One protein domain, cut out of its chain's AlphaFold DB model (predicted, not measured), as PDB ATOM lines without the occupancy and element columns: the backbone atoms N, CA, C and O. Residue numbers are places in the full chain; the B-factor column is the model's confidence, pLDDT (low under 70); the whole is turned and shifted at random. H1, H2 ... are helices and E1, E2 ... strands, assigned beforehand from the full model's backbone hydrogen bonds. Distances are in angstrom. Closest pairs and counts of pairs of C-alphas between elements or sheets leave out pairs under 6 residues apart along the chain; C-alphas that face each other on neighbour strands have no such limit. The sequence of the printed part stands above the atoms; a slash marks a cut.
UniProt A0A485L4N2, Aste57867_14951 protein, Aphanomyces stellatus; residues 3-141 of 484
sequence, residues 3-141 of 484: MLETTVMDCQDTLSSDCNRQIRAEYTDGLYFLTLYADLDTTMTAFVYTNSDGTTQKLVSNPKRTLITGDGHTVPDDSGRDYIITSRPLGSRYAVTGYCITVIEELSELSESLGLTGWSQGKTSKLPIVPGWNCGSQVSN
ATOM      1  N   MET A   3       5.907  47.938 -37.922       51.88
ATOM      2  CA  MET A   3       5.464  48.156 -36.554       51.88
ATOM      3  C   MET A   3       6.130  47.111 -35.669       51.88
ATOM      4  O   MET A   3       5.813  45.926 -35.760       51.88
ATOM      5  N   LEU A   4       7.097  47.557 -34.871       47.59
ATOM      6  CA  LEU A   4       7.790  46.716 -33.906       47.59
ATOM      7  C   LEU A   4       7.145  46.912 -32.534       47.59
ATOM      8  O   LEU A   4       7.164  48.014 -31.990       47.59
ATOM      9  N   GLU A   5       6.604  45.835 -31.988       54.34
ATOM     10  CA  GLU A   5       5.981  45.758 -30.672       54.34
ATOM     11  C   GLU A   5       6.793  44.797 -29.795       54.34
ATOM     12  O   GLU A   5       7.426  43.853 -30.272       54.34
ATOM     13  N   THR A   6       6.842  45.046 -28.488       46.62
ATOM     14  CA  THR A   6       7.563  44.180 -27.549       46.62
ATOM     15  C   THR A   6       6.569  43.299 -26.808       46.62
ATOM     16  O   THR A   6       5.652  43.791 -26.159       46.62
ATOM     17  N   THR A   7       6.728  41.977 -26.875       49.31
ATOM     18  CA  THR A   7       5.858  41.050 -26.140       49.31
ATOM     19  C   THR A   7       6.717  40.114 -25.311       49.31
ATOM     20  O   THR A   7       7.130  39.049 -25.755       49.31
ATOM     21  N   VAL A   8       6.994  40.508 -24.073       44.25
ATOM     22  CA  VAL A   8       7.716  39.653 -23.128       44.25
ATOM     23  C   VAL A   8       6.745  39.093 -22.099       44.25
ATOM     24  O   VAL A   8       5.958  39.843 -21.519       44.25
ATOM     25  N   MET A   9       6.776  37.774 -21.914       45.31
ATOM     26  CA  MET A   9       6.040  37.050 -20.881       45.31
ATOM     27  C   MET A   9       7.057  36.231 -20.089       45.31
ATOM     28  O   MET A   9       7.621  35.287 -20.623       45.31
ATOM     29  N   ASP A  10       7.297  36.607 -18.834       38.03
ATOM     30  CA  ASP A  10       8.178  35.866 -17.925       38.03
ATOM     31  C   ASP A  10       7.346  34.928 -17.030       38.03
ATOM     32  O   ASP A  10       6.291  35.308 -16.502       38.03
ATOM     33  N   CYS A  11       7.828  33.698 -16.868       41.09
ATOM     34  CA  CYS A  11       7.386  32.723 -15.874       41.09
ATOM     35  C   CYS A  11       8.577  32.433 -14.947       41.09
ATOM     36  O   CYS A  11       9.327  31.487 -15.180       41.09
ATOM     37  N   GLN A  12       8.722  33.186 -13.855       39.34
ATOM     38  CA  GLN A  12       9.773  32.893 -12.869       39.34
ATOM     39  C   GLN A  12       9.517  31.618 -12.044       39.34
ATOM     40  O   GLN A  12      10.447  31.103 -11.432       39.34
ATOM     41  N   ASP A  13       8.306  31.045 -12.084       38.88
ATOM     42  CA  ASP A  13       7.949  29.848 -11.312       38.88
ATOM     43  C   ASP A  13       7.638  28.641 -12.215       38.88
ATOM     44  O   ASP A  13       6.487  28.350 -12.552       38.88
ATOM     45  N   THR A  14       8.675  27.873 -12.553       38.47
ATOM     46  CA  THR A  14       8.600  26.617 -13.333       38.47
ATOM     47  C   THR A  14       7.870  25.466 -12.622       38.47
ATOM     48  O   THR A  14       7.640  24.415 -13.218       38.47
ATOM     49  N   LEU A  15       7.466  25.649 -11.361       34.28
ATOM     50  CA  LEU A  15       6.765  24.639 -10.552       34.28
ATOM     51  C   LEU A  15       5.245  24.850 -10.471       34.28
ATOM     52  O   LEU A  15       4.535  24.005  -9.926       34.28
ATOM     53  N   SER A  16       4.727  25.950 -11.021       39.97
ATOM     54  CA  SER A  16       3.292  26.215 -11.060       39.97
ATOM     55  C   SER A  16       2.665  25.628 -12.327       39.97
ATOM     56  O   SER A  16       3.019  25.995 -13.449       39.97
ATOM     57  N   SER A  17       1.652  24.768 -12.165       40.16
ATOM     58  CA  SER A  17       0.813  24.265 -13.266       40.16
ATOM     59  C   SER A  17       0.118  25.370 -14.080       40.16
ATOM     60  O   SER A  17      -0.488  25.075 -15.111       40.16
ATOM     61  N   ASP A  18       0.185  26.629 -13.632       42.28
ATOM     62  CA  ASP A  18      -0.393  27.787 -14.310       42.28
ATOM     63  C   ASP A  18       0.475  28.337 -15.462       42.28
ATOM     64  O   ASP A  18      -0.056  29.076 -16.291       42.28
ATOM     65  N   CYS A  19       1.761  27.963 -15.576       37.16
ATOM     66  CA  CYS A  19       2.624  28.444 -16.670       37.16
ATOM     67  C   CYS A  19       2.297  27.789 -18.034       37.16
ATOM     68  O   CYS A  19       2.406  28.419 -19.085       37.16
ATOM     69  N   ASN A  20       1.755  26.564 -18.037       33.28
ATOM     70  CA  ASN A  20       1.458  25.777 -19.249       33.28
ATOM     71  C   ASN A  20       0.290  26.299 -20.120       33.28
ATOM     72  O   ASN A  20      -0.134  25.619 -21.053       33.28
ATOM     73  N   ARG A  21      -0.279  27.475 -19.824       43.06
ATOM     74  CA  ARG A  21      -1.392  28.073 -20.594       43.06
ATOM     75  C   ARG A  21      -1.113  29.504 -21.052       43.06
ATOM     76  O   ARG A  21      -2.036  30.308 -21.174       43.06
ATOM     77  N   GLN A  22       0.148  29.825 -21.308       52.03
ATOM     78  CA  GLN A  22       0.510  31.013 -22.074       52.03
ATOM     79  C   GLN A  22       0.490  30.691 -23.571       52.03
ATOM     80  O   GLN A  22       0.863  29.595 -23.978       52.03
ATOM     81  N   ILE A  23       0.070  31.650 -24.403       52.78
ATOM     82  CA  ILE A  23      -0.002  31.466 -25.866       52.78
ATOM     83  C   ILE A  23       1.397  31.227 -26.470       52.78
ATOM     84  O   ILE A  23       1.500  30.614 -27.526       52.78
ATOM     85  N   ARG A  24       2.470  31.666 -25.793       65.94
ATOM     86  CA  ARG A  24       3.868  31.514 -26.234       65.94
ATOM     87  C   ARG A  24       4.791  31.051 -25.097       65.94
ATOM     88  O   ARG A  24       5.820  31.663 -24.847       65.94
ATOM     89  N   ALA A  25       4.402  29.973 -24.408       60.28
ATOM     90  CA  ALA A  25       5.150  29.392 -23.279       60.28
ATOM     91  C   ALA A  25       6.573  28.909 -23.638       60.28
ATOM     92  O   ALA A  25       7.381  28.644 -22.754       60.28
ATOM     93  N   GLU A  26       6.875  28.789 -24.931       65.94
ATOM     94  CA  GLU A  26       8.166  28.344 -25.467       65.94
ATOM     95  C   GLU A  26       9.272  29.411 -25.360       65.94
ATOM     96  O   GLU A  26      10.447  29.078 -25.478       65.94
ATOM     97  N   TYR A  27       8.915  30.679 -25.113       68.12
ATOM     98  CA  TYR A  27       9.844  31.815 -25.125       68.12
ATOM     99  C   TYR A  27       9.857  32.543 -23.774       68.12
ATOM    100  O   TYR A  27       9.282  33.622 -23.627       68.12
ATOM    101  N   THR A  28      10.517  31.940 -22.781       62.62
ATOM    102  CA  THR A  28      10.570  32.424 -21.386       62.62
ATOM    103  C   THR A  28      11.353  33.722 -21.207       62.62
ATOM    104  O   THR A  28      11.027  34.515 -20.330       62.62
ATOM    105  N   ASP A  29      12.350  33.965 -22.061       61.94
ATOM    106  CA  ASP A  29      13.220  35.152 -21.992       61.94
ATOM    107  C   ASP A  29      12.606  36.378 -22.690       61.94
ATOM    108  O   ASP A  29      13.210  37.451 -22.760       61.94
ATOM    109  N   GLY A  30      11.386  36.226 -23.213       65.69
ATOM    110  CA  GLY A  30      10.706  37.252 -23.979       65.69
ATOM    111  C   GLY A  30      11.036  37.267 -25.464       65.69
ATOM    112  O   GLY A  30      11.998  36.670 -25.943       65.69
ATOM    113  N   LEU A  31      10.192  37.975 -26.211       74.75
ATOM    114  CA  LEU A  31      10.319  38.143 -27.650       74.75
ATOM    115  C   LEU A  31       9.858  39.536 -28.084       74.75
ATOM    116  O   LEU A  31       9.120  40.242 -27.392       74.75
ATOM    117  N   TYR A  32      10.287  39.933 -29.270       76.94
ATOM    118  CA  TYR A  32       9.737  41.071 -29.988       76.94
ATOM    119  C   TYR A  32       8.767  40.548 -31.037       76.94
ATOM    120  O   TYR A  32       9.009  39.518 -31.662       76.94
ATOM    121  N   PHE A  33       7.669  41.258 -31.236       81.56
ATOM    122  CA  PHE A  33       6.680  40.961 -32.254       81.56
ATOM    123  C   PHE A  33       6.703  42.072 -33.305       81.56
ATOM    124  O   PHE A  33       6.576  43.250 -32.996       81.56
ATOM    125  N   LEU A  34       6.909  41.706 -34.564       84.50
ATOM    126  CA  LEU A  34       6.995  42.636 -35.680       84.50
ATOM    127  C   LEU A  34       5.865  42.352 -36.661       84.50
ATOM    128  O   LEU A  34       5.798  41.261 -37.226       84.50
ATOM    129  N   THR A  35       5.034  43.361 -36.917       87.12
ATOM    130  CA  THR A  35       4.064  43.351 -38.017       87.12
ATOM    131  C   THR A  35       4.549  44.273 -39.130       87.12
ATOM    132  O   THR A  35       4.853  45.449 -38.913       87.12
ATOM    133  N   LEU A  36       4.650  43.741 -40.348       87.31
ATOM    134  CA  LEU A  36       5.272  44.418 -41.479       87.31
ATOM    135  C   LEU A  36       4.347  44.483 -42.696       87.31
ATOM    136  O   LEU A  36       3.820  43.473 -43.167       87.31
ATOM    137  N   TYR A  37       4.236  45.696 -43.243       88.12
ATOM    138  CA  TYR A  37       3.643  45.954 -44.550       88.12
ATOM    139  C   TYR A  37       4.717  45.943 -45.637       88.12
ATOM    140  O   TYR A  37       5.605  46.811 -45.646       88.12
ATOM    141  N   ALA A  38       4.601  45.009 -46.578       88.50
ATOM    142  CA  ALA A  38       5.449  44.914 -47.755       88.50
ATOM    143  C   ALA A  38       4.674  45.364 -49.001       88.50
ATOM    144  O   ALA A  38       3.932  44.602 -49.601       88.50
ATOM    145  N   ASP A  39       4.900  46.607 -49.422       85.56
ATOM    146  CA  ASP A  39       4.198  47.250 -50.546       85.56
ATOM    147  C   ASP A  39       4.402  46.569 -51.916       85.56
ATOM    148  O   ASP A  39       3.599  46.750 -52.825       85.56
ATOM    149  N   LEU A  40       5.483  45.800 -52.077       88.56
ATOM    150  CA  LEU A  40       5.757  45.016 -53.288       88.56
ATOM    151  C   LEU A  40       5.133  43.612 -53.251       88.56
ATOM    152  O   LEU A  40       5.211  42.889 -54.240       88.56
ATOM    153  N   ASP A  41       4.564  43.200 -52.118       86.81
ATOM    154  CA  ASP A  41       3.966  41.880 -51.953       86.81
ATOM    155  C   ASP A  41       2.532  41.888 -52.493       86.81
ATOM    156  O   ASP A  41       1.634  42.507 -51.924       86.81
ATOM    157  N   THR A  42       2.301  41.179 -53.597       83.25
ATOM    158  CA  THR A  42       0.994  41.139 -54.270       83.25
ATOM    159  C   THR A  42      -0.084  40.413 -53.463       83.25
ATOM    160  O   THR A  42      -1.249  40.445 -53.847       83.25
ATOM    161  N   THR A  43       0.280  39.738 -52.368       86.31
ATOM    162  CA  THR A  43      -0.668  39.053 -51.474       86.31
ATOM    163  C   THR A  43      -1.265  39.972 -50.400       86.31
ATOM    164  O   THR A  43      -2.264  39.612 -49.767       86.31
ATOM    165  N   MET A  44      -0.682  41.161 -50.201       88.06
ATOM    166  CA  MET A  44      -1.143  42.161 -49.239       88.06
ATOM    167  C   MET A  44      -2.123  43.130 -49.900       88.06
ATOM    168  O   MET A  44      -1.744  44.182 -50.411       88.06
ATOM    169  N   THR A  45      -3.403  42.767 -49.898       88.31
ATOM    170  CA  THR A  45      -4.479  43.532 -50.544       88.31
ATOM    171  C   THR A  45      -5.505  44.016 -49.529       88.31
ATOM    172  O   THR A  45      -5.716  43.379 -48.500       88.31
ATOM    173  N   ALA A  46      -6.164  45.137 -49.814       88.62
ATOM    174  CA  ALA A  46      -7.240  45.638 -48.968       88.62
ATOM    175  C   ALA A  46      -8.474  44.721 -49.045       88.62
ATOM    176  O   ALA A  46      -8.902  44.334 -50.134       88.62
ATOM    177  N   PHE A  47      -9.070  44.406 -47.901       91.06
ATOM    178  CA  PHE A  47     -10.331  43.679 -47.791       91.06
ATOM    179  C   PHE A  47     -11.226  44.326 -46.731       91.06
ATOM    180  O   PHE A  47     -10.754  45.018 -45.832       91.06
ATOM    181  N   VAL A  48     -12.535  44.100 -46.834       91.12
ATOM    182  CA  VAL A  48     -13.505  44.626 -45.868       91.12
ATOM    183  C   VAL A  48     -13.607  43.668 -44.685       91.12
ATOM    184  O   VAL A  48     -14.009  42.516 -44.841       91.12
ATOM    185  N   TYR A  49     -13.253  44.153 -43.502       88.44
ATOM    186  CA  TYR A  49     -13.425  43.473 -42.228       88.44
ATOM    187  C   TYR A  49     -14.707  43.948 -41.545       88.44
ATOM    188  O   TYR A  49     -15.007  45.142 -41.530       88.44
ATOM    189  N   THR A  50     -15.462  43.018 -40.964       88.06
ATOM    190  CA  THR A  50     -16.678  43.320 -40.200       88.06
ATOM    191  C   THR A  50     -16.421  43.080 -38.720       88.06
ATOM    192  O   THR A  50     -16.137  41.958 -38.301       88.06
ATOM    193  N   ASN A  51     -16.538  44.141 -37.926       80.12
ATOM    194  CA  ASN A  51     -16.416  44.101 -36.477       80.12
ATOM    195  C   ASN A  51     -17.612  43.385 -35.835       80.12
ATOM    196  O   ASN A  51     -18.697  43.274 -36.408       80.12
ATOM    197  N   SER A  52     -17.445  42.954 -34.584       74.44
ATOM    198  CA  SER A  52     -18.505  42.290 -33.812       74.44
ATOM    199  C   SER A  52     -19.739  43.164 -33.549       74.44
ATOM    200  O   SER A  52     -20.793  42.643 -33.191       74.44
ATOM    201  N   ASP A  53     -19.618  44.486 -33.688       70.69
ATOM    202  CA  ASP A  53     -20.727  45.439 -33.578       70.69
ATOM    203  C   ASP A  53     -21.446  45.698 -34.918       70.69
ATOM    204  O   ASP A  53     -22.417  46.453 -34.955       70.69
ATOM    205  N   GLY A  54     -21.004  45.045 -35.999       77.88
ATOM    206  CA  GLY A  54     -21.547  45.182 -37.348       77.88
ATOM    207  C   GLY A  54     -20.954  46.339 -38.155       77.88
ATOM    208  O   GLY A  54     -21.319  46.497 -39.318       77.88
ATOM    209  N   THR A  55     -20.047  47.137 -37.580       82.12
ATOM    210  CA  THR A  55     -19.310  48.157 -38.339       82.12
ATOM    211  C   THR A  55     -18.301  47.505 -39.280       82.12
ATOM    212  O   THR A  55     -17.832  46.391 -39.039       82.12
ATOM    213  N   THR A  56     -17.967  48.187 -40.373       86.00
ATOM    214  CA  THR A  56     -17.011  47.688 -41.367       86.00
ATOM    215  C   THR A  56     -15.826  48.627 -41.500       86.00
ATOM    216  O   THR A  56     -16.010  49.841 -41.541       86.00
ATOM    217  N   GLN A  57     -14.627  48.063 -41.608       86.88
ATOM    218  CA  GLN A  57     -13.375  48.786 -41.845       86.88
ATOM    219  C   GLN A  57     -12.540  48.038 -42.882       86.88
ATOM    220  O   GLN A  57     -12.661  46.819 -43.010       86.88
ATOM    221  N   LYS A  58     -11.698  48.748 -43.637       90.56
ATOM    222  CA  LYS A  58     -10.793  48.108 -44.593       90.56
ATOM    223  C   LYS A  58      -9.475  47.771 -43.915       90.56
ATOM    224  O   LYS A  58      -8.825  48.634 -43.339       90.56
ATOM    225  N   LEU A  59      -9.078  46.509 -44.001       91.75
ATOM    226  CA  LEU A  59      -7.811  46.008 -43.480       91.75
ATOM    227  C   LEU A  59      -6.977  45.430 -44.624       91.75
ATOM    228  O   LEU A  59      -7.512  45.011 -45.648       91.75
ATOM    229  N   VAL A  60      -5.662  45.375 -44.451       90.88
ATOM    230  CA  VAL A  60      -4.753  44.701 -45.385       90.88
ATOM    231  C   VAL A  60      -4.655  43.218 -45.030       90.88
ATOM    232  O   VAL A  60      -4.417  42.855 -43.876       90.88
ATOM    233  N   SER A  61      -4.826  42.347 -46.025       89.38
ATOM    234  CA  SER A  61      -4.698  40.898 -45.876       89.38
ATOM    235  C   SER A  61      -3.246  40.470 -45.675       89.38
ATOM    236  O   SER A  61      -2.331  41.064 -46.236       89.38
ATOM    237  N   ASN A  62      -3.046  39.388 -44.921       84.94
ATOM    238  CA  ASN A  62      -1.763  38.687 -44.784       84.94
ATOM    239  C   ASN A  62      -0.552  39.592 -44.465       84.94
ATOM    240  O   ASN A  62       0.477  39.475 -45.134       84.94
ATOM    241  N   PRO A  63      -0.628  40.485 -43.458       87.12
ATOM    242  CA  PRO A  63       0.557  41.213 -43.026       87.12
ATOM    243  C   PRO A  63       1.643  40.225 -42.579       87.12
ATOM    244  O   PRO A  63       1.345  39.216 -41.935       87.12
ATOM    245  N   LYS A  64       2.911  40.512 -42.894       87.56
ATOM    246  CA  LYS A  64       4.020  39.655 -42.455       87.56
ATOM    247  C   LYS A  64       4.222  39.846 -40.961       87.56
ATOM    248  O   LYS A  64       4.493  40.959 -40.521       87.56
ATOM    249  N   ARG A  65       4.085  38.764 -40.204       88.12
ATOM    250  CA  ARG A  65       4.205  38.744 -38.747       88.12
ATOM    251  C   ARG A  65       5.373  37.868 -38.342       88.12
ATOM    252  O   ARG A  65       5.510  36.737 -38.813       88.12
ATOM    253  N   THR A  66       6.248  38.408 -37.511       86.38
ATOM    254  CA  THR A  66       7.513  37.762 -37.170       86.38
ATOM    255  C   THR A  66       7.836  37.987 -35.705       86.38
ATOM    256  O   THR A  66       7.789  39.111 -35.213       86.38
ATOM    257  N   LEU A  67       8.176  36.905 -35.018       85.25
ATOM    258  CA  LEU A  67       8.758  36.916 -33.686       85.25
ATOM    259  C   LEU A  67      10.262  37.043 -33.822       85.25
ATOM    260  O   LEU A  67      10.857  36.359 -34.651       85.25
ATOM    261  N   ILE A  68      10.861  37.895 -33.008       83.56
ATOM    262  CA  ILE A  68      12.306  38.037 -32.895       83.56
ATOM    263  C   ILE A  68      12.660  37.666 -31.459       83.56
ATOM    264  O   ILE A  68      12.225  38.327 -30.515       83.56
ATOM    265  N   THR A  69      13.388  36.574 -31.288       79.94
ATOM    266  CA  THR A  69      13.821  36.070 -29.983       79.94
ATOM    267  C   THR A  69      15.001  36.884 -29.445       79.94
ATOM    268  O   THR A  69      15.638  37.641 -30.180       79.94
ATOM    269  N   GLY A  70      15.299  36.758 -28.146       71.38
ATOM    270  CA  GLY A  70      16.392  37.504 -27.499       71.38
ATOM    271  C   GLY A  70      17.790  37.217 -28.070       71.38
ATOM    272  O   GLY A  70      18.676  38.063 -27.987       71.38
ATOM    273  N   ASP A  71      17.973  36.060 -28.705       79.25
ATOM    274  CA  ASP A  71      19.180  35.658 -29.442       79.25
ATOM    275  C   ASP A  71      19.202  36.154 -30.906       79.25
ATOM    276  O   ASP A  71      20.168  35.920 -31.633       79.25
ATOM    277  N   GLY A  72      18.165  36.880 -31.338       79.00
ATOM    278  CA  GLY A  72      18.060  37.481 -32.666       79.00
ATOM    279  C   GLY A  72      17.529  36.548 -33.756       79.00
ATOM    280  O   GLY A  72      17.473  36.959 -34.917       79.00
ATOM    281  N   HIS A  73      17.120  35.319 -33.421       85.50
ATOM    282  CA  HIS A  73      16.442  34.445 -34.376       85.50
ATOM    283  C   HIS A  73      15.029  34.950 -34.699       85.50
ATOM    284  O   HIS A  73      14.345  35.557 -33.877       85.50
ATOM    285  N   THR A  74      14.589  34.712 -35.935       86.19
ATOM    286  CA  THR A  74      13.273  35.144 -36.412       86.19
ATOM    287  C   THR A  74      12.383  33.950 -36.708       86.19
ATOM    288  O   THR A  74      12.773  33.078 -37.488       86.19
ATOM    289  N   VAL A  75      11.172  33.941 -36.158       86.94
ATOM    290  CA  VAL A  75      10.177  32.880 -36.360       86.94
ATOM    291  C   VAL A  75       8.894  33.501 -36.922       86.94
ATOM    292  O   VAL A  75       8.444  34.519 -36.396       86.94
ATOM    293  N   PRO A  76       8.294  32.963 -37.999       85.56
ATOM    294  CA  PRO A  76       6.997  33.446 -38.470       85.56
ATOM    295  C   PRO A  76       5.909  33.183 -37.419       85.56
ATOM    296  O   PRO A  76       5.902  32.128 -36.790       85.56
ATOM    297  N   ASP A  77       4.985  34.129 -37.235       83.50
ATOM    298  CA  ASP A  77       3.844  33.960 -36.324       83.50
ATOM    299  C   ASP A  77       2.513  34.242 -37.013       83.50
ATOM    300  O   ASP A  77       2.104  35.387 -37.207       83.50
ATOM    301  N   ASP A  78       1.798  33.166 -37.317       79.19
ATOM    302  CA  ASP A  78       0.495  33.241 -37.975       79.19
ATOM    303  C   ASP A  78      -0.605  33.749 -37.033       79.19
ATOM    304  O   ASP A  78      -1.607  34.310 -37.483       79.19
ATOM    305  N   SER A  79      -0.426  33.587 -35.713       78.94
ATOM    306  CA  SER A  79      -1.436  33.989 -34.728       78.94
ATOM    307  C   SER A  79      -1.620  35.504 -34.690       78.94
ATOM    308  O   SER A  79      -2.748  35.986 -34.568       78.94
ATOM    309  N   GLY A  80      -0.516  36.249 -34.805       78.94
ATOM    310  CA  GLY A  80      -0.476  37.700 -34.738       78.94
ATOM    311  C   GLY A  80      -0.984  38.296 -33.437       78.94
ATOM    312  O   GLY A  80      -1.343  39.467 -33.435       78.94
ATOM    313  N   ARG A  81      -1.094  37.491 -32.372       82.25
ATOM    314  CA  ARG A  81      -1.676  37.922 -31.100       82.25
ATOM    315  C   ARG A  81      -0.642  38.647 -30.249       82.25
ATOM    316  O   ARG A  81       0.460  38.139 -30.038       82.25
ATOM    317  N   ASP A  82      -1.044  39.777 -29.699       80.50
ATOM    318  CA  ASP A  82      -0.265  40.623 -28.807       80.50
ATOM    319  C   ASP A  82      -1.161  41.214 -27.693       80.50
ATOM    320  O   ASP A  82      -2.326  40.825 -27.548       80.50
ATOM    321  N   TYR A  83      -0.596  42.064 -26.823       80.12
ATOM    322  CA  TYR A  83      -1.282  42.665 -25.662       80.12
ATOM    323  C   TYR A  83      -2.120  41.666 -24.841       80.12
ATOM    324  O   TYR A  83      -3.293  41.893 -24.532       80.12
ATOM    325  N   ILE A  84      -1.523  40.524 -24.496       82.75
ATOM    326  CA  ILE A  84      -2.242  39.432 -23.838       82.75
ATOM    327  C   ILE A  84      -2.387  39.734 -22.345       82.75
ATOM    328  O   ILE A  84      -1.404  39.775 -21.609       82.75
ATOM    329  N   ILE A  85      -3.628  39.881 -21.880       86.75
ATOM    330  CA  ILE A  85      -3.963  40.087 -20.467       86.75
ATOM    331  C   ILE A  85      -4.893  38.969 -20.015       86.75
ATOM    332  O   ILE A  85      -5.954  38.747 -20.598       86.75
ATOM    333  N   THR A  86      -4.530  38.278 -18.936       88.12
ATOM    334  CA  THR A  86      -5.371  37.223 -18.351       88.12
ATOM    335  C   THR A  86      -6.036  37.674 -17.055       88.12
ATOM    336  O   THR A  86      -5.419  38.378 -16.263       88.12
ATOM    337  N   SER A  87      -7.259  37.218 -16.790       90.38
ATOM    338  CA  SER A  87      -7.934  37.340 -15.494       90.38
ATOM    339  C   SER A  87      -8.599  36.019 -15.099       90.38
ATOM    340  O   SER A  87      -8.990  35.225 -15.956       90.38
ATOM    341  N   ARG A  88      -8.689  35.737 -13.795       90.69
ATOM    342  CA  ARG A  88      -9.078  34.416 -13.258       90.69
ATOM    343  C   ARG A  88     -10.200  34.523 -12.204       90.69
ATOM    344  O   ARG A  88      -9.965  34.186 -11.044       90.69
ATOM    345  N   PRO A  89     -11.422  34.962 -12.564       89.12
ATOM    346  CA  PRO A  89     -12.518  35.167 -11.604       89.12
ATOM    347  C   PRO A  89     -12.998  33.889 -10.913       89.12
ATOM    348  O   PRO A  89     -13.452  33.940  -9.774       89.12
ATOM    349  N   LEU A  90     -12.917  32.746 -11.601       89.25
ATOM    350  CA  LEU A  90     -13.398  31.444 -11.121       89.25
ATOM    351  C   LEU A  90     -12.255  30.420 -10.980       89.25
ATOM    352  O   LEU A  90     -12.487  29.212 -11.016       89.25
ATOM    353  N   GLY A  91     -11.014  30.902 -10.854       86.88
ATOM    354  CA  GLY A  91      -9.802  30.080 -10.831       86.88
ATOM    355  C   GLY A  91      -9.202  29.812 -12.217       86.88
ATOM    356  O   GLY A  91      -9.720  30.250 -13.246       86.88
ATOM    357  N   SER A  92      -8.082  29.084 -12.255       84.94
ATOM    358  CA  SER A  92      -7.263  28.891 -13.465       84.94
ATOM    359  C   SER A  92      -7.928  28.049 -14.564       84.94
ATOM    360  O   SER A  92      -7.574  28.173 -15.740       84.94
ATOM    361  N   ARG A  93      -8.940  27.231 -14.233       88.25
ATOM    362  CA  ARG A  93      -9.701  26.443 -15.224       88.25
ATOM    363  C   ARG A  93     -10.503  27.323 -16.189       88.25
ATOM    364  O   ARG A  93     -10.630  26.950 -17.356       88.25
ATOM    365  N   TYR A  94     -10.990  28.469 -15.713       90.44
ATOM    366  CA  TYR A  94     -11.892  29.376 -16.428       90.44
ATOM    367  C   TYR A  94     -11.258  30.761 -16.608       90.44
ATOM    368  O   TYR A  94     -11.834  31.787 -16.245       90.44
ATOM    369  N   ALA A  95     -10.028  30.781 -17.122       89.69
ATOM    370  CA  ALA A  95      -9.312  32.020 -17.390       89.69
ATOM    371  C   ALA A  95      -9.976  32.813 -18.530       89.69
ATOM    372  O   ALA A  95     -10.339  32.244 -19.567       89.69
ATOM    373  N   VAL A  96     -10.101  34.122 -18.320       91.31
ATOM    374  CA  VAL A  96     -10.482  35.121 -19.320       91.31
ATOM    375  C   VAL A  96      -9.201  35.711 -19.892       91.31
ATOM    376  O   VAL A  96      -8.397  36.253 -19.141       91.31
ATOM    377  N   THR A  97      -9.018  35.628 -21.203       89.00
ATOM    378  CA  THR A  97      -7.851  36.167 -21.905       89.00
ATOM    379  C   THR A  97      -8.312  37.251 -22.863       89.00
ATOM    380  O   THR A  97      -9.006  36.952 -23.833       89.00
ATOM    381  N   GLY A  98      -7.942  38.500 -22.592       89.25
ATOM    382  CA  GLY A  98      -7.988  39.586 -23.566       89.25
ATOM    383  C   GLY A  98      -6.721  39.562 -24.413       89.25
ATOM    384  O   GLY A  98      -5.646  39.265 -23.896       89.25
ATOM    385  N   TYR A  99      -6.853  39.819 -25.706       87.19
ATOM    386  CA  TYR A  99      -5.730  39.903 -26.634       87.19
ATOM    387  C   TYR A  99      -6.061  40.888 -27.748       87.19
ATOM    388  O   TYR A  99      -7.233  41.104 -28.064       87.19
ATOM    389  N   CYS A 100      -5.032  41.439 -28.369       87.12
ATOM    390  CA  CYS A 100      -5.155  42.160 -29.619       87.12
ATOM    391  C   CYS A 100      -4.455  41.388 -30.733       87.12
ATOM    392  O   CYS A 100      -3.731  40.419 -30.498       87.12
ATOM    393  N   ILE A 101      -4.820  41.716 -31.964       88.12
ATOM    394  CA  ILE A 101      -4.160  41.235 -33.164       88.12
ATOM    395  C   ILE A 101      -3.739  42.473 -33.933       88.12
ATOM    396  O   ILE A 101      -4.600  43.236 -34.383       88.12
ATOM    397  N   THR A 102      -2.437  42.650 -34.119       87.44
ATOM    398  CA  THR A 102      -1.900  43.767 -34.895       87.44
ATOM    399  C   THR A 102      -2.258  43.587 -36.363       87.44
ATOM    400  O   THR A 102      -2.001  42.551 -36.996       87.44
ATOM    401  N   VAL A 103      -2.912  44.603 -36.909       89.38
ATOM    402  CA  VAL A 103      -3.391  44.668 -38.287       89.38
ATOM    403  C   VAL A 103      -2.896  45.953 -38.934       89.38
ATOM    404  O   VAL A 103      -2.405  46.866 -38.276       89.38
ATOM    405  N   ILE A 104      -3.007  46.018 -40.255       90.12
ATOM    406  CA  ILE A 104      -2.769  47.249 -41.000       90.12
ATOM    407  C   ILE A 104      -4.126  47.689 -41.522       90.12
ATOM    408  O   ILE A 104      -4.764  46.958 -42.281       90.12
ATOM    409  N   GLU A 105      -4.569  48.853 -41.076       90.38
ATOM    410  CA  GLU A 105      -5.798  49.479 -41.530       90.38
ATOM    411  C   GLU A 105      -5.519  50.290 -42.795       90.38
ATOM    412  O   GLU A 105      -4.494  50.965 -42.923       90.38
ATOM    413  N   GLU A 106      -6.435  50.177 -43.748       90.56
ATOM    414  CA  GLU A 106      -6.405  50.862 -45.030       90.56
ATOM    415  C   GLU A 106      -7.430  52.000 -44.996       90.56
ATOM    416  O   GLU A 106      -8.607  51.794 -44.707       90.56
ATOM    417  N   LEU A 107      -6.965  53.224 -45.240       88.50
ATOM    418  CA  LEU A 107      -7.695  54.438 -44.890       88.50
ATOM    419  C   LEU A 107      -8.393  55.128 -46.065       88.50
ATOM    420  O   LEU A 107      -8.938  56.197 -45.834       88.50
ATOM    421  N   SER A 108      -8.425  54.592 -47.288       84.25
ATOM    422  CA  SER A 108      -8.874  55.345 -48.481       84.25
ATOM    423  C   SER A 108     -10.242  56.010 -48.309       84.25
ATOM    424  O   SER A 108     -10.440  57.137 -48.748       84.25
ATOM    425  N   GLU A 109     -11.185  55.347 -47.636       80.81
ATOM    426  CA  GLU A 109     -12.521  55.909 -47.380       80.81
ATOM    427  C   GLU A 109     -12.551  56.836 -46.151       80.81
ATOM    428  O   GLU A 109     -13.251  57.853 -46.141       80.81
ATOM    429  N   LEU A 110     -11.782  56.513 -45.106       80.50
ATOM    430  CA  LEU A 110     -11.754  57.284 -43.859       80.50
ATOM    431  C   LEU A 110     -10.929  58.570 -43.987       80.50
ATOM    432  O   LEU A 110     -11.277  59.579 -43.377       80.50
ATOM    433  N   SER A 111      -9.860  58.567 -44.783       80.94
ATOM    434  CA  SER A 111      -8.985  59.726 -44.952       80.94
ATOM    435  C   SER A 111      -9.718  60.893 -45.599       80.94
ATOM    436  O   SER A 111      -9.557  62.028 -45.155       80.94
ATOM    437  N   GLU A 112     -10.552  60.617 -46.604       78.50
ATOM    438  CA  GLU A 112     -11.340  61.640 -47.294       78.50
ATOM    439  C   GLU A 112     -12.555  62.081 -46.470       78.50
ATOM    440  O   GLU A 112     -12.813  63.278 -46.351       78.50
ATOM    441  N   SER A 113     -13.281  61.141 -45.854       80.50
ATOM    442  CA  SER A 113     -14.509  61.461 -45.112       80.50
ATOM    443  C   SER A 113     -14.270  62.172 -43.777       80.50
ATOM    444  O   SER A 113     -15.084  63.005 -43.379       80.50
ATOM    445  N   LEU A 114     -13.167  61.869 -43.085       82.31
ATOM    446  CA  LEU A 114     -12.824  62.459 -41.785       82.31
ATOM    447  C   LEU A 114     -11.700  63.504 -41.872       82.31
ATOM    448  O   LEU A 114     -11.332  64.082 -40.850       82.31
ATOM    449  N   GLY A 115     -11.149  63.755 -43.067       83.56
ATOM    450  CA  GLY A 115     -10.068  64.723 -43.275       83.56
ATOM    451  C   GLY A 115      -8.789  64.377 -42.504       83.56
ATOM    452  O   GLY A 115      -8.114  65.269 -41.986       83.56
ATOM    453  N   LEU A 116      -8.477  63.083 -42.371       82.25
ATOM    454  CA  LEU A 116      -7.362  62.606 -41.549       82.25
ATOM    455  C   LEU A 116      -6.010  62.940 -42.195       82.25
ATOM    456  O   LEU A 116      -5.789  62.714 -43.386       82.25
ATOM    457  N   THR A 117      -5.070  63.412 -41.379       81.06
ATOM    458  CA  THR A 117      -3.678  63.682 -41.772       81.06
ATOM    459  C   THR A 117      -2.722  62.811 -40.946       81.06
ATOM    460  O   THR A 117      -3.052  62.434 -39.825       81.06
ATOM    461  N   GLY A 118      -1.550  62.458 -41.493       80.12
ATOM    462  CA  GLY A 118      -0.515  61.703 -40.758       80.12
ATOM    463  C   GLY A 118      -0.466  60.183 -40.988       80.12
ATOM    464  O   GLY A 118       0.029  59.459 -40.129       80.12
ATOM    465  N   TRP A 119      -0.947  59.686 -42.128       85.81
ATOM    466  CA  TRP A 119      -0.866  58.271 -42.521       85.81
ATOM    467  C   TRP A 119       0.358  57.973 -43.409       85.81
ATOM    468  O   TRP A 119       0.979  58.878 -43.967       85.81
ATOM    469  N   SER A 120       0.726  56.693 -43.539       86.75
ATOM    470  CA  SER A 120       1.817  56.245 -44.420       86.75
ATOM    471  C   SER A 120       1.274  55.756 -45.759       86.75
ATOM    472  O   SER A 120       0.255  55.081 -45.789       86.75
ATOM    473  N   GLN A 121       1.962  56.035 -46.871       87.38
ATOM    474  CA  GLN A 121       1.544  55.557 -48.194       87.38
ATOM    475  C   GLN A 121       2.463  54.464 -48.734       87.38
ATOM    476  O   GLN A 121       3.688  54.613 -48.725       87.38
ATOM    477  N   GLY A 122       1.877  53.404 -49.293       85.06
ATOM    478  CA  GLY A 122       2.604  52.472 -50.153       85.06
ATOM    479  C   GLY A 122       3.175  53.182 -51.386       85.06
ATOM    480  O   GLY A 122       2.470  53.910 -52.084       85.06
ATOM    481  N   LYS A 123       4.463  52.992 -51.689       87.62
ATOM    482  CA  LYS A 123       5.117  53.673 -52.821       87.62
ATOM    483  C   LYS A 123       4.541  53.216 -54.170       87.62
ATOM    484  O   LYS A 123       4.387  54.049 -55.068       87.62
ATOM    485  N   THR A 124       4.230  51.929 -54.273       86.31
ATOM    486  CA  THR A 124       3.812  51.175 -55.461       86.31
ATOM    487  C   THR A 124       2.304  50.975 -55.465       86.31
ATOM    488  O   THR A 124       1.653  51.367 -56.426       86.31
ATOM    489  N   SER A 125       1.741  50.444 -54.372       84.75
ATOM    490  CA  SER A 125       0.296  50.201 -54.239       84.75
ATOM    491  C   SER A 125      -0.527  51.485 -54.104       84.75
ATOM    492  O   SER A 125      -1.726  51.472 -54.358       84.75
ATOM    493  N   LYS A 126       0.108  52.593 -53.686       87.75
ATOM    494  CA  LYS A 126      -0.535  53.874 -53.335       87.75
ATOM    495  C   LYS A 126      -1.574  53.790 -52.215       87.75
ATOM    496  O   LYS A 126      -2.225  54.798 -51.943       87.75
ATOM    497  N   LEU A 127      -1.669  52.657 -51.519       87.38
ATOM    498  CA  LEU A 127      -2.609  52.474 -50.419       87.38
ATOM    499  C   LEU A 127      -2.237  53.378 -49.231       87.38
ATOM    500  O   LEU A 127      -1.075  53.345 -48.795       87.38
ATOM    501  N   PRO A 128      -3.179  54.188 -48.716       88.81
ATOM    502  CA  PRO A 128      -3.019  54.903 -47.460       88.81
ATOM    503  C   PRO A 128      -3.213  53.926 -46.298       88.81
ATOM    504  O   PRO A 128      -4.265  53.308 -46.167       88.81
ATOM    505  N   ILE A 129      -2.196  53.769 -45.458       89.19
ATOM    506  CA  ILE A 129      -2.184  52.769 -44.392       89.19
ATOM    507  C   ILE A 129      -1.752  53.338 -43.041       89.19
ATOM    508  O   ILE A 129      -0.946  54.273 -42.949       89.19
ATOM    509  N   VAL A 130      -2.257  52.712 -41.983       88.44
ATOM    510  CA  VAL A 130      -1.884  52.955 -40.589       88.44
ATOM    511  C   VAL A 130      -1.879  51.619 -39.838       88.44
ATOM    512  O   VAL A 130      -2.634  50.714 -40.193       88.44
ATOM    513  N   PRO A 131      -1.022  51.426 -38.829       86.38
ATOM    514  CA  PRO A 131      -1.185  50.298 -37.932       86.38
ATOM    515  C   PRO A 131      -2.480  50.416 -37.123       86.38
ATOM    516  O   PRO A 131      -2.856  51.508 -36.701       86.38
ATOM    517  N   GLY A 132      -3.116  49.281 -36.865       86.06
ATOM    518  CA  GLY A 132      -4.299  49.181 -36.022       86.06
ATOM    519  C   GLY A 132      -4.311  47.882 -35.225       86.06
ATOM    520  O   GLY A 132      -3.484  46.994 -35.433       86.06
ATOM    521  N   TRP A 133      -5.288  47.754 -34.330       86.88
ATOM    522  CA  TRP A 133      -5.456  46.570 -33.491       86.88
ATOM    523  C   TRP A 133      -6.876  46.034 -33.588       86.88
ATOM    524  O   TRP A 133      -7.851  46.760 -33.405       86.88
ATOM    525  N   ASN A 134      -6.983  44.731 -33.825       87.12
ATOM    526  CA  ASN A 134      -8.230  43.993 -33.725       87.12
ATOM    527  C   ASN A 134      -8.247  43.232 -32.396       87.12
ATOM    528  O   ASN A 134      -7.601  42.193 -32.261       87.12
ATOM    529  N   CYS A 135      -8.946  43.775 -31.401       87.00
ATOM    530  CA  CYS A 135      -8.948  43.228 -30.050       87.00
ATOM    531  C   CYS A 135     -10.144  42.313 -29.785       87.00
ATOM    532  O   CYS A 135     -11.276  42.569 -30.197       87.00
ATOM    533  N   GLY A 136      -9.885  41.237 -29.048       87.56
ATOM    534  CA  GLY A 136     -10.855  40.210 -28.721       87.56
ATOM    535  C   GLY A 136     -10.641  39.634 -27.329       87.56
ATOM    536  O   GLY A 136      -9.711  39.979 -26.600       87.56
ATOM    537  N   SER A 137     -11.541  38.733 -26.950       90.25
ATOM    538  CA  SER A 137     -11.418  37.979 -25.712       90.25
ATOM    539  C   SER A 137     -11.744  36.510 -25.935       90.25
ATOM    540  O   SER A 137     -12.473  36.142 -26.858       90.25
ATOM    541  N   GLN A 138     -11.169  35.652 -25.102       90.31
ATOM    542  CA  GLN A 138     -11.407  34.218 -25.107       90.31
ATOM    543  C   GLN A 138     -11.550  33.720 -23.672       90.31
ATOM    544  O   GLN A 138     -10.830  34.152 -22.775       90.31
ATOM    545  N   VAL A 139     -12.473  32.785 -23.459       91.44
ATOM    546  CA  VAL A 139     -12.707  32.159 -22.155       91.44
ATOM    547  C   VAL A 139     -12.375  30.676 -22.239       91.44
ATOM    548  O   VAL A 139     -12.911  29.953 -23.081       91.44
ATOM    549  N   SER A 140     -11.505  30.210 -21.346       91.06
ATOM    550  CA  SER A 140     -11.151  28.792 -21.246       91.06
ATOM    551  C   SER A 140     -12.328  27.967 -20.718       91.06
ATOM    552  O   SER A 140     -12.953  28.341 -19.729       91.06
ATOM    553  N   ASN A 141     -12.614  26.825 -21.354       91.19
ATOM    554  CA  ASN A 141     -13.677  25.888 -20.950       91.19
ATOM    555  C   ASN A 141     -15.079  26.523 -20.825       91.19
ATOM    556  O   ASN A 141     -15.897  26.085 -20.017       91.19
TER     557      ASN A 141
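This is residues 3 to 141 of the 484 residues of the protein "Aste57867_14951 protein" of Aphanomyces stellatus (UniProt A0A485L4N2). Two twisted sheets stand partly face to face with their strands crossed, a sandwich with E1, E2, E5 and E6 in one layer and E7, E8 and E9 in the other. The small hairpin E3 and E4 packs with E4 on E8 near Glu 105, H1 sits beyond that end of E8, and the loop of residues 8 to 30 lies toward the opposite end of the longest axis. The printed part has 139 residues with nine named strands and one named helix, in the order E1 to E8, H1, E9; it is mostly strand, though under half of the residues are in named elements. The sheets, in the orders E1 - E2 - E5 - E6, E7 - E8 - E9 and E3 - E4, are antiparallel throughout. The whole is only just loose, close to compact, with a radius of gyration of the C-alphas of 17.6 A and spans of 54 by 38 by 24 A.

The largest sheet begins with E1, residues 3 to 7, an edge strand that forms a hairpin with E2, residues 31 to 36; N 5 and O 33 are within hydrogen-bond range at 2.8 A. E2 is antiparallel to E5, residues 64 to 69, with N 34 and O 66 at 2.8 A. E5 forms a hairpin with the other edge strand, E6, residues 74 to 76, with N 67 and O 75 at 2.8 A. From edge to edge of this sheet the strands' lines turn by 82 degrees. The chain changes to the other sheet of the sandwich at the tight link from E6 to E7, residues 81 to 87. E7 forms a hairpin with E8, residues 96 to 106, the inner strand of a twisted sheet; N 87 and O 96 are 2.8 A apart. On the other side of E8 is E9, residues 128 to 139, antiparallel at 162 degrees, with N 101 and O 134 at 2.8 A. The sandwich, two sheets face to face, has its facing parts 10.1 A centre to centre and its strands at 47 degrees to each other. Between the two sheets, the closest C-alphas of E2 and E8 are those of Thr 35 and Thr 102, 6.7 A apart. A third sheet is the hairpin of E3, residues 46 to 50, and E4, residues 56 to 60, with N 47 and O 59 at 2.8 A. The closest C-alphas of E4 and E8 are those of Leu 59 and Glu 105, 4.5 A apart, while E3 and E9 are apart. H1, residues 108 to 114, only grazes the sheet of E7, E8 and E9 with its residues 108 to 111, and E4 and H1 are near each other. In H1, 2 of 3 O i to N i+4 pairs are within hydrogen-bond range.

E1 begins at C-alpha 3 at (5.464, 48.156, -36.554). E2 spans 16.0 A from first to last C-alpha, E5 16.3 A and E7 16.8 A. E8 spans 30.4 A, and E9, the longest strand, 35.4 A. H1 spans 10.5 A from C-alpha 108 at (-8.874, 55.345, -48.481). E9 ends at C-alpha 139 at (-12.707, 32.159, -22.155).

The C-alphas of Leu 15 and Glu 112 are the two farthest apart, at 55.2 A. The printed part has no cut. Two links are long: E1 to E2, 23 residues, and H1 to E9, 13 residues. In the second, residues 120 to 121 pair antiparallel with residues 128 to 129 of E9. The mean pLDDT of the printed part is 78.2, and residues 3 to 30 are under 70.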